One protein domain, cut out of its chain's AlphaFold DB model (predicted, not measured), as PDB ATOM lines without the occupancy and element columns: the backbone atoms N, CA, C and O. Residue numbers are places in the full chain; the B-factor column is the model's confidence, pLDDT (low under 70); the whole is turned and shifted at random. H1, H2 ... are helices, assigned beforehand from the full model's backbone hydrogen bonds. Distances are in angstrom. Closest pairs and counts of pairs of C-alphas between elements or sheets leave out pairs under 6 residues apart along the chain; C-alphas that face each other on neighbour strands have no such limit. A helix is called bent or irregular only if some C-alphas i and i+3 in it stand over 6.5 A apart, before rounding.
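What this domain is: This is residues 12 to 113 of the 113 residues of an uncharacterized protein of Amphimedon queenslandica (UniProt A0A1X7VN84). A compact cluster of helices is built round a long straight helix, H4, and a sharply bent one, H2, whose arms H2a and H2b form a corner. H1 and H3 pack on different stretches of H4, and the hairpin of H5 and H6 covers the bent helix, H5 meeting H2b and H6 meeting H2a. The printed part has 102 residues with six named helices, H1 to H6 in chain order, and no named strand; the class is all helix. It is compact, with a radius of gyration of the C-alphas of 12.4 A, and spans 40 by 29 by 22 A.

Where its parts are: H2, residues 23 to 43, was assigned as one helix by its hydrogen bonds but is bent: C-alphas 32 and 35 are 8.5 A apart. Its arms are H2a, residues 23 to 32, and H2b, residues 35 to 43. H2a is itself irregular, with C-alphas 29 and 32 7.6 A apart. H4, residues 64 to 81, is 26.1 A long, from C-alpha 64 at (127.827, 165.574, 45.805) to C-alpha 81 at (114.128, 180.466, 29.310). H1, residues 12 to 21, is 14.3 A long and begins with C-alpha 12 at (118.888, 178.981, 24.464). H3 is residues 49 to 56, 10.8 A; H5 is residues 84 to 94, 16.0 A; H6 is residues 99 to 110, 16.5 A.

How they stand to each other: The lines of H2a and H2b stand at a steep tilt of 69.7 degrees, only just short of about perpendicular. H2a touches residues 64 to 72 of H4; the closest C-alphas, of Val 27 and Asp 65, are 5.6 A apart. H2b and H3 form a helical hairpin at a shallow tilt of 14 degrees, with the closest C-alphas, of Ala 38 and Trp 52, 5.6 A apart. H3 and H4 form another, closest at the C-alphas of Ala 55 and Arg 67, 5.2 A. H5 and H6 form a third, closest at the C-alphas of Thr 90 and Ala 105, 5.0 A. H2b touches H5, and the closest C-alphas, of Lys 40 and Ile 92, are 6.8 A apart. Residues 100 to 104 of H6 touch H2a, closest at the C-alphas of Ser 29 and Pro 100, 5.2 A. H1, H4 and H5 form an up-and-down bundle, each running against the one before it. H1 touches residues 76 to 81 of H4, closest at the C-alphas of Ser 12 and Arg 80, 4.9 A; H4 and H5 only just touch, only at the corner, with 3 pairs of C-alphas within 8 A. H4 and H6 are apart. Each O i to N i+4 pair is within hydrogen-bond range in H1, H2b, H3, H4, H5 and H6, and 5 of 6 are in H2a.

The domain as a whole: The C-alphas farthest apart, of Met 59 and Ile 113, are 40.4 A apart. The printed part has no cut and ends at the chain's last residue. No link is long; H3 to H4, with 7 residues between, is short and the others are tight. Mean pLDDT of the printed part is 87.5; residues 97 and 113 are under 70.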
ATOM      1  N   SER A  12     119.356 179.666  23.258       81.06
ATOM      2  CA  SER A  12     118.888 178.981  24.464       81.06
ATOM      3  C   SER A  12     118.789 177.458  24.313       81.06
ATOM      4  O   SER A  12     119.130 176.716  25.232       81.06
ATOM      5  N   GLY A  13     118.312 176.964  23.166       83.88
ATOM      6  CA  GLY A  13     118.160 175.533  22.893       83.88
ATOM      7  C   GLY A  13     119.500 174.838  22.650       83.88
ATOM      8  O   GLY A  13     119.728 173.752  23.182       83.88
ATOM      9  N   ILE A  14     120.397 175.489  21.904       86.19
ATOM     10  CA  ILE A  14     121.761 174.995  21.663       86.19
ATOM     11  C   ILE A  14     122.553 175.024  22.974       86.19
ATOM     12  O   ILE A  14     123.086 173.996  23.384       86.19
ATOM     13  N   ALA A  15     122.531 176.145  23.695       87.31
ATOM     14  CA  ALA A  15     123.170 176.295  24.999       87.31
ATOM     15  C   ALA A  15     122.679 175.261  26.026       87.31
ATOM     16  O   ALA A  15     123.473 174.671  26.765       87.31
ATOM     17  N   ASN A  16     121.368 174.990  26.060       89.06
ATOM     18  CA  ASN A  16     120.808 173.963  26.935       89.06
ATOM     19  C   ASN A  16     121.313 172.558  26.576       89.06
ATOM     20  O   ASN A  16     121.597 171.774  27.484       89.06
ATOM     21  N   GLU A  17     121.414 172.240  25.283       89.50
ATOM     22  CA  GLU A  17     121.882 170.940  24.801       89.50
ATOM     23  C   GLU A  17     123.381 170.743  25.054       89.50
ATOM     24  O   GLU A  17     123.770 169.678  25.537       89.50
ATOM     25  N   VAL A  18     124.202 171.770  24.820       89.38
ATOM     26  CA  VAL A  18     125.634 171.770  25.162       89.38
ATOM     27  C   VAL A  18     125.814 171.490  26.652       89.38
ATOM     28  O   VAL A  18     126.520 170.553  27.029       89.38
ATOM     29  N   LEU A  19     125.101 172.219  27.517       89.56
ATOM     30  CA  LEU A  19     125.180 171.985  28.959       89.56
ATOM     31  C   LEU A  19     124.651 170.596  29.351       89.56
ATOM     32  O   LEU A  19     125.226 169.955  30.225       89.56
ATOM     33  N   ARG A  20     123.590 170.097  28.697       91.81
ATOM     34  CA  ARG A  20     123.025 168.757  28.947       91.81
ATOM     35  C   ARG A  20     124.036 167.647  28.666       91.81
ATOM     36  O   ARG A  20     124.123 166.702  29.445       91.81
ATOM     37  N   ARG A  21     124.766 167.740  27.554       91.19
ATOM     38  CA  ARG A  21     125.768 166.738  27.153       91.19
ATOM     39  C   ARG A  21     126.975 166.728  28.080       91.19
ATOM     40  O   ARG A  21     127.523 165.666  28.349       91.19
ATOM     41  N   ASN A  22     127.322 167.894  28.614       91.38
ATOM     42  CA  ASN A  22     128.492 168.082  29.459       91.38
ATOM     43  C   ASN A  22     128.201 167.973  30.965       91.38
ATOM     44  O   ASN A  22     129.114 168.189  31.755       91.38
ATOM     45  N   VAL A  23     126.987 167.592  31.396       91.25
ATOM     46  CA  VAL A  23     126.668 167.400  32.831       91.25
ATOM     47  C   VAL A  23     127.686 166.506  33.554       91.25
ATOM     48  O   VAL A  23     128.123 166.916  34.627       91.25
ATOM     49  N   PRO A  24     128.128 165.352  33.008       90.62
ATOM     50  CA  PRO A  24     129.145 164.535  33.675       90.62
ATOM     51  C   PRO A  24     130.459 165.295  33.896       90.62
ATOM     52  O   PRO A  24     131.006 165.280  34.991       90.62
ATOM     53  N   LEU A  25     130.910 166.056  32.894       90.38
ATOM     54  CA  LEU A  25     132.125 166.866  32.997       90.38
ATOM     55  C   LEU A  25     131.974 168.005  34.017       90.38
ATOM     56  O   LEU A  25     132.930 168.344  34.717       90.38
ATOM     57  N   VAL A  26     130.776 168.593  34.116       88.38
ATOM     58  CA  VAL A  26     130.455 169.597  35.138       88.38
ATOM     59  C   VAL A  26     130.518 168.980  36.531       88.38
ATOM     60  O   VAL A  26     131.119 169.577  37.420       88.38
ATOM     61  N   VAL A  27     129.939 167.790  36.716       89.69
ATOM     62  CA  VAL A  27     129.998 167.043  37.979       89.69
ATOM     63  C   VAL A  27     131.449 166.791  38.374       89.69
ATOM     64  O   VAL A  27     131.849 167.232  39.447       89.69
ATOM     65  N   ASP A  28     132.256 166.212  37.489       88.88
ATOM     66  CA  ASP A  28     133.658 165.887  37.775       88.88
ATOM     67  C   ASP A  28     134.492 167.134  38.107       88.88
ATOM     68  O   ASP A  28     135.291 167.139  39.047       88.88
ATOM     69  N   SER A  29     134.291 168.222  37.357       86.75
ATOM     70  CA  SER A  29     135.071 169.457  37.518       86.75
ATOM     71  C   SER A  29     134.654 170.265  38.748       86.75
ATOM     72  O   SER A  29     135.497 170.922  39.361       86.75
ATOM     73  N   CYS A  30     133.370 170.218  39.116       87.00
ATOM     74  CA  CYS A  30     132.801 171.011  40.207       87.00
ATOM     75  C   CYS A  30     132.621 170.211  41.507       87.00
ATOM     76  O   CYS A  30     132.295 170.810  42.532       87.00
ATOM     77  N   HIS A  31     132.847 168.889  41.505       85.75
ATOM     78  CA  HIS A  31     132.748 168.018  42.683       85.75
ATOM     79  C   HIS A  31     133.422 168.605  43.936       85.75
ATOM     80  O   HIS A  31     132.760 168.699  44.974       85.75
ATOM     81  N   PRO A  32     134.699 169.042  43.908       84.31
ATOM     82  CA  PRO A  32     135.342 169.585  45.107       84.31
ATOM     83  C   PRO A  32     134.725 170.911  45.591       84.31
ATOM     84  O   PRO A  32     134.830 171.226  46.774       84.31
ATOM     85  N   ASN A  33     134.040 171.652  44.712       85.00
ATOM     86  CA  ASN A  33     133.575 173.022  44.950       85.00
ATOM     87  C   ASN A  33     132.044 173.174  44.877       85.00
ATOM     88  O   ASN A  33     131.541 174.288  44.761       85.00
ATOM     89  N   CYS A  34     131.277 172.084  45.010       87.06
ATOM     90  CA  CYS A  34     129.809 172.080  44.893       87.06
ATOM     91  C   CYS A  34     129.121 173.215  45.678       87.06
ATOM     92  O   CYS A  34     128.237 173.899  45.164       87.06
ATOM     93  N   VAL A  35     129.540 173.440  46.927       88.38
ATOM     94  CA  VAL A  35     128.979 174.485  47.801       88.38
ATOM     95  C   VAL A  35     129.313 175.893  47.292       88.38
ATOM     96  O   VAL A  35     128.450 176.769  47.311       88.38
ATOM     97  N   GLN A  36     130.539 176.108  46.808       88.88
ATOM     98  CA  GLN A  36     130.991 177.399  46.278       88.88
ATOM     99  C   GLN A  36     130.288 177.735  44.959       88.88
ATOM    100  O   GLN A  36     129.805 178.857  44.780       88.88
ATOM    101  N   LEU A  37     130.146 176.741  44.078       89.81
ATOM    102  CA  LEU A  37     129.365 176.859  42.853       89.81
ATOM    103  C   LEU A  37     127.915 177.255  43.170       89.81
ATOM    104  O   LEU A  37     127.396 178.199  42.573       89.81
ATOM    105  N   ALA A  38     127.281 176.595  44.145       91.25
ATOM    106  CA  ALA A  38     125.922 176.924  44.574       91.25
ATOM    107  C   ALA A  38     125.795 178.386  45.034       91.25
ATOM    108  O   ALA A  38     124.862 179.081  44.626       91.25
ATOM    109  N   ASP A  39     126.737 178.867  45.850       92.44
ATOM    110  CA  ASP A  39     126.750 180.248  46.345       92.44
ATOM    111  C   ASP A  39     126.867 181.264  45.194       92.44
ATOM    112  O   ASP A  39     126.123 182.249  45.153       92.44
ATOM    113  N   LYS A  40     127.732 181.003  44.205       91.12
ATOM    114  CA  LYS A  40     127.889 181.878  43.032       91.12
ATOM    115  C   LYS A  40     126.654 181.869  42.131       91.12
ATOM    116  O   LYS A  40     126.180 182.945  41.758       91.12
ATOM    117  N   LEU A  41     126.098 180.693  41.834       91.94
ATOM    118  CA  LEU A  41     124.875 180.556  41.034       91.94
ATOM    119  C   LEU A  41     123.692 181.275  41.688       91.94
ATOM    120  O   LEU A  41     122.917 181.951  41.005       91.94
ATOM    121  N   TYR A  42     123.575 181.182  43.013       93.69
ATOM    122  CA  TYR A  42     122.554 181.900  43.768       93.69
ATOM    123  C   TYR A  42     122.782 183.418  43.736       93.69
ATOM    124  O   TYR A  42     121.845 184.173  43.475       93.69
ATOM    125  N   SER A  43     124.030 183.881  43.894       91.94
ATOM    126  CA  SER A  43     124.367 185.314  43.823       91.94
ATOM    127  C   SER A  43     123.993 185.951  42.477       91.94
ATOM    128  O   SER A  43     123.585 187.111  42.423       91.94
ATOM    129  N   LYS A  44     124.076 185.174  41.390       90.12
ATOM    130  CA  LYS A  44     123.702 185.578  40.028       90.12
ATOM    131  C   LYS A  44     122.235 185.298  39.693       90.12
ATOM    132  O   LYS A  44     121.830 185.506  38.556       90.12
ATOM    133  N   ARG A  45     121.431 184.859  40.673       90.38
ATOM    134  CA  ARG A  45     120.004 184.511  40.531       90.38
ATOM    135  C   ARG A  45     119.729 183.442  39.467       90.38
ATOM    136  O   ARG A  45     118.626 183.372  38.937       90.38
ATOM    137  N   MET A  46     120.718 182.596  39.183       89.62
ATOM    138  CA  MET A  46     120.589 181.489  38.231       89.62
ATOM    139  C   MET A  46     119.885 180.282  38.842       89.62
ATOM    140  O   MET A  46     119.287 179.484  38.132       89.62
ATOM    141  N   ILE A  47     119.948 180.147  40.167       93.12
ATOM    142  CA  ILE A  47     119.193 179.147  40.914       93.12
ATOM    143  C   ILE A  47     118.371 179.833  42.014       93.12
ATOM    144  O   ILE A  47     118.821 180.826  42.591       93.12
ATOM    145  N   PRO A  48     117.172 179.325  42.341       92.94
ATOM    146  CA  PRO A  48     116.370 179.826  43.449       92.94
ATOM    147  C   PRO A  48     116.917 179.344  44.802       92.94
ATOM    148  O   PRO A  48     117.602 178.323  44.882       92.94
ATOM    149  N   ASP A  49     116.510 180.016  45.884       93.19
ATOM    150  CA  ASP A  49     116.900 179.688  47.270       93.19
ATOM    151  C   ASP A  49     116.657 178.207  47.616       93.19
ATOM    152  O   ASP A  49     117.510 177.560  48.218       93.19
ATOM    153  N   LYS A  50     115.557 177.611  47.136       91.25
ATOM    154  CA  LYS A  50     115.280 176.178  47.338       91.25
ATOM    155  C   LYS A  50     116.365 175.271  46.745       91.25
ATOM    156  O   LYS A  50     116.736 174.277  47.363       91.25
ATOM    157  N   ALA A  51     116.846 175.571  45.537       90.50
ATOM    158  CA  ALA A  51     117.895 174.782  44.892       90.50
ATOM    159  C   ALA A  51     119.252 175.019  45.565       90.50
ATOM    160  O   ALA A  51     119.976 174.060  45.821       90.50
ATOM    161  N   TRP A  52     119.531 176.268  45.941       93.56
ATOM    162  CA  TRP A  52     120.711 176.641  46.716       93.56
ATOM    163  C   TRP A  52     120.793 175.893  48.054       93.56
ATOM    164  O   TRP A  52     121.806 175.264  48.348       93.56
ATOM    165  N   ARG A  53     119.704 175.856  48.836       91.00
ATOM    166  CA  ARG A  53     119.661 175.114  50.108       91.00
ATOM    167  C   ARG A  53     119.893 173.619  49.917       91.00
ATOM    168  O   ARG A  53     120.667 173.041  50.669       91.00
ATOM    169  N   ARG A  54     119.283 173.005  48.895       89.06
ATOM    170  CA  ARG A  54     119.482 171.574  48.591       89.06
ATOM    171  C   ARG A  54     120.924 171.238  48.227       89.06
ATOM    172  O   ARG A  54     121.416 170.192  48.626       89.06
ATOM    173  N   ALA A  55     121.621 172.129  47.526       87.69
ATOM    174  CA  ALA A  55     123.030 171.922  47.203       87.69
ATOM    175  C   ALA A  55     123.922 171.853  48.457       87.69
ATOM    176  O   ALA A  55     124.909 171.116  48.485       87.69
ATOM    177  N   LYS A  56     123.553 172.592  49.510       87.75
ATOM    178  CA  LYS A  56     124.264 172.636  50.798       87.75
ATOM    179  C   LYS A  56     123.766 171.588  51.798       87.75
ATOM    180  O   LYS A  56     124.421 171.363  52.811       87.75
ATOM    181  N   ASP A  57     122.630 170.949  51.527       84.94
ATOM    182  CA  ASP A  57     121.992 170.008  52.440       84.94
ATOM    183  C   ASP A  57     122.734 168.666  52.478       84.94
ATOM    184  O   ASP A  57     122.534 167.791  51.633       84.94
ATOM    185  N   THR A  58     123.582 168.500  53.494       77.75
ATOM    186  CA  THR A  58     124.333 167.267  53.752       77.75
ATOM    187  C   THR A  58     123.511 166.143  54.368       77.75
ATOM    188  O   THR A  58     123.975 165.005  54.355       77.75
ATOM    189  N   MET A  59     122.300 166.429  54.845       80.81
ATOM    190  CA  MET A  59     121.456 165.492  55.591       80.81
ATOM    191  C   MET A  59     120.434 164.774  54.698       80.81
ATOM    192  O   MET A  59     119.876 163.758  55.101       80.81
ATOM    193  N   SER A  60     120.231 165.255  53.468       74.12
ATOM    194  CA  SER A  60     119.316 164.682  52.466       74.12
ATOM    195  C   SER A  60     119.693 163.286  51.945       74.12
ATOM    196  O   SER A  60     118.894 162.655  51.257       74.12
ATOM    197  N   GLY A  61     120.912 162.807  52.215       78.81
ATOM    198  CA  GLY A  61     121.427 161.541  51.679       78.81
ATOM    199  C   GLY A  61     121.856 161.587  50.205       78.81
ATOM    200  O   GLY A  61     122.358 160.586  49.701       78.81
ATOM    201  N   HIS A  62     121.715 162.726  49.515       85.00
ATOM    202  CA  HIS A  62     122.223 162.891  48.148       85.00
ATOM    203  C   HIS A  62     123.754 162.958  48.140       85.00
ATOM    204  O   HIS A  62     124.345 163.654  48.974       85.00
ATOM    205  N   THR A  63     124.396 162.313  47.167       89.88
ATOM    206  CA  THR A  63     125.834 162.484  46.915       89.88
ATOM    207  C   THR A  63     126.131 163.885  46.371       89.88
ATOM    208  O   THR A  63     125.228 164.604  45.935       89.88
ATOM    209  N   ILE A  64     127.401 164.295  46.393       88.81
ATOM    210  CA  ILE A  64     127.827 165.574  45.805       88.81
ATOM    211  C   ILE A  64     127.448 165.629  44.316       88.81
ATOM    212  O   ILE A  64     126.857 166.612  43.874       88.81
ATOM    213  N   ASP A  65     127.663 164.539  43.582       90.50
ATOM    214  CA  ASP A  65     127.317 164.411  42.160       90.50
ATOM    215  C   ASP A  65     125.839 164.650  41.880       90.50
ATOM    216  O   ASP A  65     125.477 165.364  40.941       90.50
ATOM    217  N   GLN A  66     124.974 164.072  42.716       90.69
ATOM    218  CA  GLN A  66     123.530 164.245  42.607       90.69
ATOM    219  C   GLN A  66     123.139 165.698  42.869       90.69
ATOM    220  O   GLN A  66     122.353 166.264  42.116       90.69
ATOM    221  N   ARG A  67     123.740 166.343  43.876       90.50
ATOM    222  CA  ARG A  67     123.480 167.760  44.174       90.50
ATOM    223  C   ARG A  67     123.933 168.680  43.047       90.50
ATOM    224  O   ARG A  67     123.204 169.612  42.712       90.50
ATOM    225  N   ILE A  68     125.094 168.421  42.443       91.06
ATOM    226  CA  ILE A  68     125.559 169.177  41.272       91.06
ATOM    227  C   ILE A  68     124.612 168.941  40.098       91.06
ATOM    228  O   ILE A  68     124.141 169.904  39.502       91.06
ATOM    229  N   SER A  69     124.264 167.690  39.806       92.38
ATOM    230  CA  SER A  69     123.337 167.352  38.719       92.38
ATOM    231  C   SER A  69     121.980 168.045  38.883       92.38
ATOM    232  O   SER A  69     121.464 168.628  37.927       92.38
ATOM    233  N   ASP A  70     121.437 168.065  40.102       91.25
ATOM    234  CA  ASP A  70     120.190 168.755  40.437       91.25
ATOM    235  C   ASP A  70     120.304 170.271  40.229       91.25
ATOM    236  O   ASP A  70     119.407 170.889  39.650       91.25
ATOM    237  N   MET A  71     121.412 170.885  40.665       92.81
ATOM    238  CA  MET A  71     121.671 172.308  40.422       92.81
ATOM    239  C   MET A  71     121.748 172.619  38.931       92.81
ATOM    240  O   MET A  71     121.110 173.564  38.468       92.81
ATOM    241  N   ILE A  72     122.498 171.820  38.173       93.44
ATOM    242  CA  ILE A  72     122.670 172.020  36.735       93.44
ATOM    243  C   ILE A  72     121.353 171.810  35.992       93.44
ATOM    244  O   ILE A  72     121.083 172.530  35.037       93.44
ATOM    245  N   SER A  73     120.484 170.908  36.453       93.12
ATOM    246  CA  SER A  73     119.130 170.772  35.910       93.12
ATOM    247  C   SER A  73     118.333 172.080  36.026       93.12
ATOM    248  O   SER A  73     117.728 172.527  35.054       93.12
ATOM    249  N   VAL A  74     118.421 172.761  37.174       93.88
ATOM    250  CA  VAL A  74     117.769 174.065  37.373       93.88
ATOM    251  C   VAL A  74     118.415 175.156  36.515       93.88
ATOM    252  O   VAL A  74     117.705 175.917  35.865       93.88
ATOM    253  N   VAL A  75     119.749 175.204  36.451       92.31
ATOM    254  CA  VAL A  75     120.474 176.147  35.578       92.31
ATOM    255  C   VAL A  75     120.077 175.952  34.113       92.31
ATOM    256  O   VAL A  75     119.864 176.920  33.389       92.31
ATOM    257  N   ARG A  76     119.920 174.701  33.673       92.75
ATOM    258  CA  ARG A  76     119.442 174.361  32.331       92.75
ATOM    259  C   ARG A  76     118.040 174.897  32.078       92.75
ATOM    260  O   ARG A  76     117.805 175.454  31.007       92.75
ATOM    261  N   ASP A  77     117.122 174.748  33.028       91.06
ATOM    262  CA  ASP A  77     115.778 175.315  32.905       91.06
ATOM    263  C   ASP A  77     115.828 176.840  32.744       91.06
ATOM    264  O   ASP A  77     115.147 177.376  31.869       91.06
ATOM    265  N   SER A  78     116.692 177.520  33.500       88.38
ATOM    266  CA  SER A  78     116.921 178.962  33.377       88.38
ATOM    267  C   SER A  78     117.510 179.354  32.018       88.38
ATOM    268  O   SER A  78     117.000 180.271  31.384       88.38
ATOM    269  N   ILE A  79     118.503 178.614  31.511       88.31
ATOM    270  CA  ILE A  79     119.107 178.832  30.181       88.31
ATOM    271  C   ILE A  79     118.102 178.598  29.055       88.31
ATOM    272  O   ILE A  79     118.116 179.298  28.049       88.31
ATOM    273  N   ARG A  80     117.207 177.617  29.208       86.81
ATOM    274  CA  ARG A  80     116.141 177.370  28.229       86.81
ATOM    275  C   ARG A  80     115.189 178.565  28.140       86.81
ATOM    276  O   ARG A  80     114.679 178.838  27.057       86.81
ATOM    277  N   THR A  81     114.941 179.244  29.259       86.31
ATOM    278  CA  THR A  81     114.128 180.466  29.310       86.31
ATOM    279  C   THR A  81     114.894 181.685  28.794       86.31
ATOM    280  O   THR A  81     114.315 182.491  28.073       86.31
ATOM    281  N   ASP A  82     116.180 181.806  29.124       85.06
ATOM    282  CA  ASP A  82     117.056 182.903  28.715       85.06
ATOM    283  C   ASP A  82     118.467 182.381  28.397       85.06
ATOM    284  O   ASP A  82     119.283 182.128  29.288       85.06
ATOM    285  N   GLY A  83     118.773 182.245  27.104       83.00
ATOM    286  CA  GLY A  83     120.053 181.727  26.623       83.00
ATOM    287  C   GLY A  83     121.267 182.555  27.050       83.00
ATOM    288  O   GLY A  83     122.365 182.010  27.151       83.00
ATOM    289  N   SER A  84     121.093 183.840  27.391       85.44
ATOM    290  CA  SER A  84     122.192 184.687  27.875       85.44
ATOM    291  C   SER A  84     122.757 184.211  29.220       85.44
ATOM    292  O   SER A  84     123.933 184.434  29.532       85.44
ATOM    293  N   MET A  85     121.960 183.460  29.989       87.50
ATOM    294  CA  MET A  85     122.394 182.859  31.245       87.50
ATOM    295  C   MET A  85     123.496 181.817  31.042       87.50
ATOM    296  O   MET A  85     124.288 181.607  31.954       87.50
ATOM    297  N   PHE A  86     123.624 181.218  29.854       88.31
ATOM    298  CA  PHE A  86     124.718 180.287  29.567       88.31
ATOM    299  C   PHE A  86     126.082 180.971  29.688       88.31
ATOM    300  O   PHE A  86     126.986 180.441  30.325       88.31
ATOM    301  N   ARG A  87     126.205 182.199  29.173       87.88
ATOM    302  CA  ARG A  87     127.435 182.988  29.305       87.88
ATOM    303  C   ARG A  87     127.719 183.359  30.757       87.88
ATOM    304  O   ARG A  87     128.852 183.297  31.212       87.88
ATOM    305  N   THR A  88     126.668 183.675  31.514       89.88
ATOM    306  CA  THR A  88     126.803 183.942  32.954       89.88
ATOM    307  C   THR A  88     127.308 182.703  33.699       89.88
ATOM    308  O   THR A  88     128.138 182.822  34.598       89.88
ATOM    309  N   PHE A  89     126.849 181.508  33.313       90.19
ATOM    310  CA  PHE A  89     127.341 180.247  33.863       90.19
ATOM    311  C   PHE A  89     128.830 180.034  33.562       90.19
ATOM    312  O   PHE A  89     129.598 179.763  34.484       90.19
ATOM    313  N   THR A  90     129.262 180.198  32.308       89.88
ATOM    314  CA  THR A  90     130.675 180.006  31.945       89.88
ATOM    315  C   THR A  90     131.588 181.051  32.591       89.88
ATOM    316  O   THR A  90     132.680 180.708  33.046       89.88
ATOM    317  N   ASP A  91     131.118 182.288  32.772       89.62
ATOM    318  CA  ASP A  91     131.831 183.325  33.527       89.62
ATOM    319  C   ASP A  91     131.991 182.966  35.019       89.62
ATOM    320  O   ASP A  91     133.046 183.213  35.613       89.62
ATOM    321  N   ILE A  92     130.979 182.348  35.645       89.31
ATOM    322  CA  ILE A  92     131.066 181.863  37.036       89.31
ATOM    323  C   ILE A  92     132.164 180.806  37.176       89.31
ATOM    324  O   ILE A  92     132.951 180.888  38.125       89.31
ATOM    325  N   LEU A  93     132.227 179.855  36.237       87.69
ATOM    326  CA  LEU A  93     133.262 178.821  36.213       87.69
ATOM    327  C   LEU A  93     134.654 179.460  36.105       87.69
ATOM    328  O   LEU A  93     135.526 179.174  36.922       87.69
ATOM    329  N   ARG A  94     134.838 180.412  35.184       85.69
ATOM    330  CA  ARG A  94     136.110 181.141  35.027       85.69
ATOM    331  C   ARG A  94     136.504 181.954  36.258       85.69
ATOM    332  O   ARG A  94     137.681 182.096  36.563       85.69
ATOM    333  N   THR A  95     135.525 182.451  37.009       83.50
ATOM    334  CA  THR A  95     135.767 183.205  38.249       83.50
ATOM    335  C   THR A  95     136.296 182.320  39.385       83.50
ATOM    336  O   THR A  95     136.765 182.839  40.394       83.50
ATOM    337  N   GLU A  96     136.170 180.990  39.317       74.44
ATOM    338  CA  GLU A  96     136.861 180.121  40.284       74.44
ATOM    339  C   GLU A  96     138.372 180.051  40.059       74.44
ATOM    340  O   GLU A  96     139.077 179.676  40.988       74.44
ATOM    341  N   ASP A  97     138.858 180.426  38.870       68.81
ATOM    342  CA  ASP A  97     140.272 180.392  38.476       68.81
ATOM    343  C   ASP A  97     140.989 179.077  38.829       68.81
ATOM    344  O   ASP A  97     142.185 179.016  39.112       68.81
ATOM    345  N   THR A  98     140.241 177.974  38.822       77.94
ATOM    346  CA  THR A  98     140.823 176.644  38.946       77.94
ATOM    347  C   THR A  98     140.964 176.037  37.559       77.94
ATOM    348  O   THR A  98     140.101 176.192  36.691       77.94
ATOM    349  N   LEU A  99     142.055 175.299  37.345       77.81
ATOM    350  CA  LEU A  99     142.324 174.636  36.068       77.81
ATOM    351  C   LEU A  99     141.142 173.770  35.569       77.81
ATOM    352  O   LEU A  99     140.861 173.830  34.370       77.81
ATOM    353  N   PRO A 100     140.419 173.008  36.421       83.31
ATOM    354  CA  PRO A 100     139.237 172.261  35.990       83.31
ATOM    355  C   PRO A 100     138.086 173.158  35.518       83.31
ATOM    356  O   PRO A 100     137.512 172.896  34.465       83.31
ATOM    357  N   HIS A 101     137.785 174.243  36.238       85.06
ATOM    358  CA  HIS A 101     136.669 175.129  35.893       85.06
ATOM    359  C   HIS A 101     136.952 175.946  34.627       85.06
ATOM    360  O   HIS A 101     136.069 176.087  33.780       85.06
ATOM    361  N   ASN A 102     138.194 176.406  34.444       84.19
ATOM    362  CA  ASN A 102     138.615 177.104  33.227       84.19
ATOM    363  C   ASN A 102     138.527 176.181  31.999       84.19
ATOM    364  O   ASN A 102     137.961 176.565  30.978       84.19
ATOM    365  N   ARG A 103     138.998 174.928  32.112       86.50
ATOM    366  CA  ARG A 103     138.877 173.931  31.032       86.50
ATOM    367  C   ARG A 103     137.426 173.599  30.708       86.50
ATOM    368  O   ARG A 103     137.089 173.492  29.533       86.50
ATOM    369  N   LEU A 104     136.579 173.446  31.725       88.56
ATOM    370  CA  LEU A 104     135.150 173.210  31.535       88.56
ATOM    371  C   LEU A 104     134.497 174.375  30.780       88.56
ATOM    372  O   LEU A 104     133.786 174.137  29.809       88.56
ATOM    373  N   ALA A 105     134.770 175.621  31.175       88.25
ATOM    374  CA  ALA A 105     134.243 176.798  30.487       88.25
ATOM    375  C   ALA A 105     134.681 176.852  29.014       88.25
ATOM    376  O   ALA A 105     133.867 177.141  28.141       88.25
ATOM    377  N   ASP A 106     135.939 176.513  28.722       88.12
ATOM    378  CA  ASP A 106     136.452 176.495  27.351       88.12
ATOM    379  C   ASP A 106     135.848 175.374  26.495       88.12
ATOM    380  O   ASP A 106     135.638 175.569  25.299       88.12
ATOM    381  N   VAL A 107     135.566 174.203  27.077       88.94
ATOM    382  CA  VAL A 107     134.848 173.117  26.386       88.94
ATOM    383  C   VAL A 107     133.424 173.558  26.055       88.94
ATOM    384  O   VAL A 107     133.005 173.448  24.905       88.94
ATOM    385  N   LEU A 108     132.713 174.118  27.037       86.50
ATOM    386  CA  LEU A 108     131.339 174.591  26.867       86.50
ATOM    387  C   LEU A 108     131.233 175.692  25.805       86.50
ATOM    388  O   LEU A 108     130.331 175.646  24.973       86.50
ATOM    389  N   ASP A 109     132.165 176.645  25.793       85.19
ATOM    390  CA  ASP A 109     132.175 177.715  24.794       85.19
ATOM    391  C   ASP A 109     132.540 177.203  23.393       85.19
ATOM    392  O   ASP A 109     131.980 177.680  22.412       85.19
ATOM    393  N   LYS A 110     133.446 176.218  23.273       84.88
ATOM    394  CA  LYS A 110     133.793 175.609  21.975       84.88
ATOM    395  C   LYS A 110     132.640 174.828  21.362       84.88
ATOM    396  O   LYS A 110     132.505 174.827  20.146       84.88
ATOM    397  N   GLU A 111     131.840 174.156  22.184       81.06
ATOM    398  CA  GLU A 111     130.690 173.378  21.715       81.06
ATOM    399  C   GLU A 111     129.458 174.240  21.387       81.06
ATOM    400  O   GLU A 111     128.494 173.729  20.818       81.06
ATOM    401  N   LEU A 112     129.482 175.534  21.729       76.44
ATOM    402  CA  LEU A 112     128.423 176.494  21.400       76.44
ATOM    403  C   LEU A 112     128.551 177.081  19.972       76.44
ATOM    404  O   LEU A 112     127.590 177.683  19.494       76.44
ATOM    405  N   ILE A 113     129.709 176.921  19.312       63.31
ATOM    406  CA  ILE A 113     130.056 177.460  17.974       63.31
ATOM    407  C   ILE A 113     129.726 176.443  16.876       63.31
ATOM    408  O   ILE A 113     129.152 176.863  15.843       63.31
TER     409      ILE A 113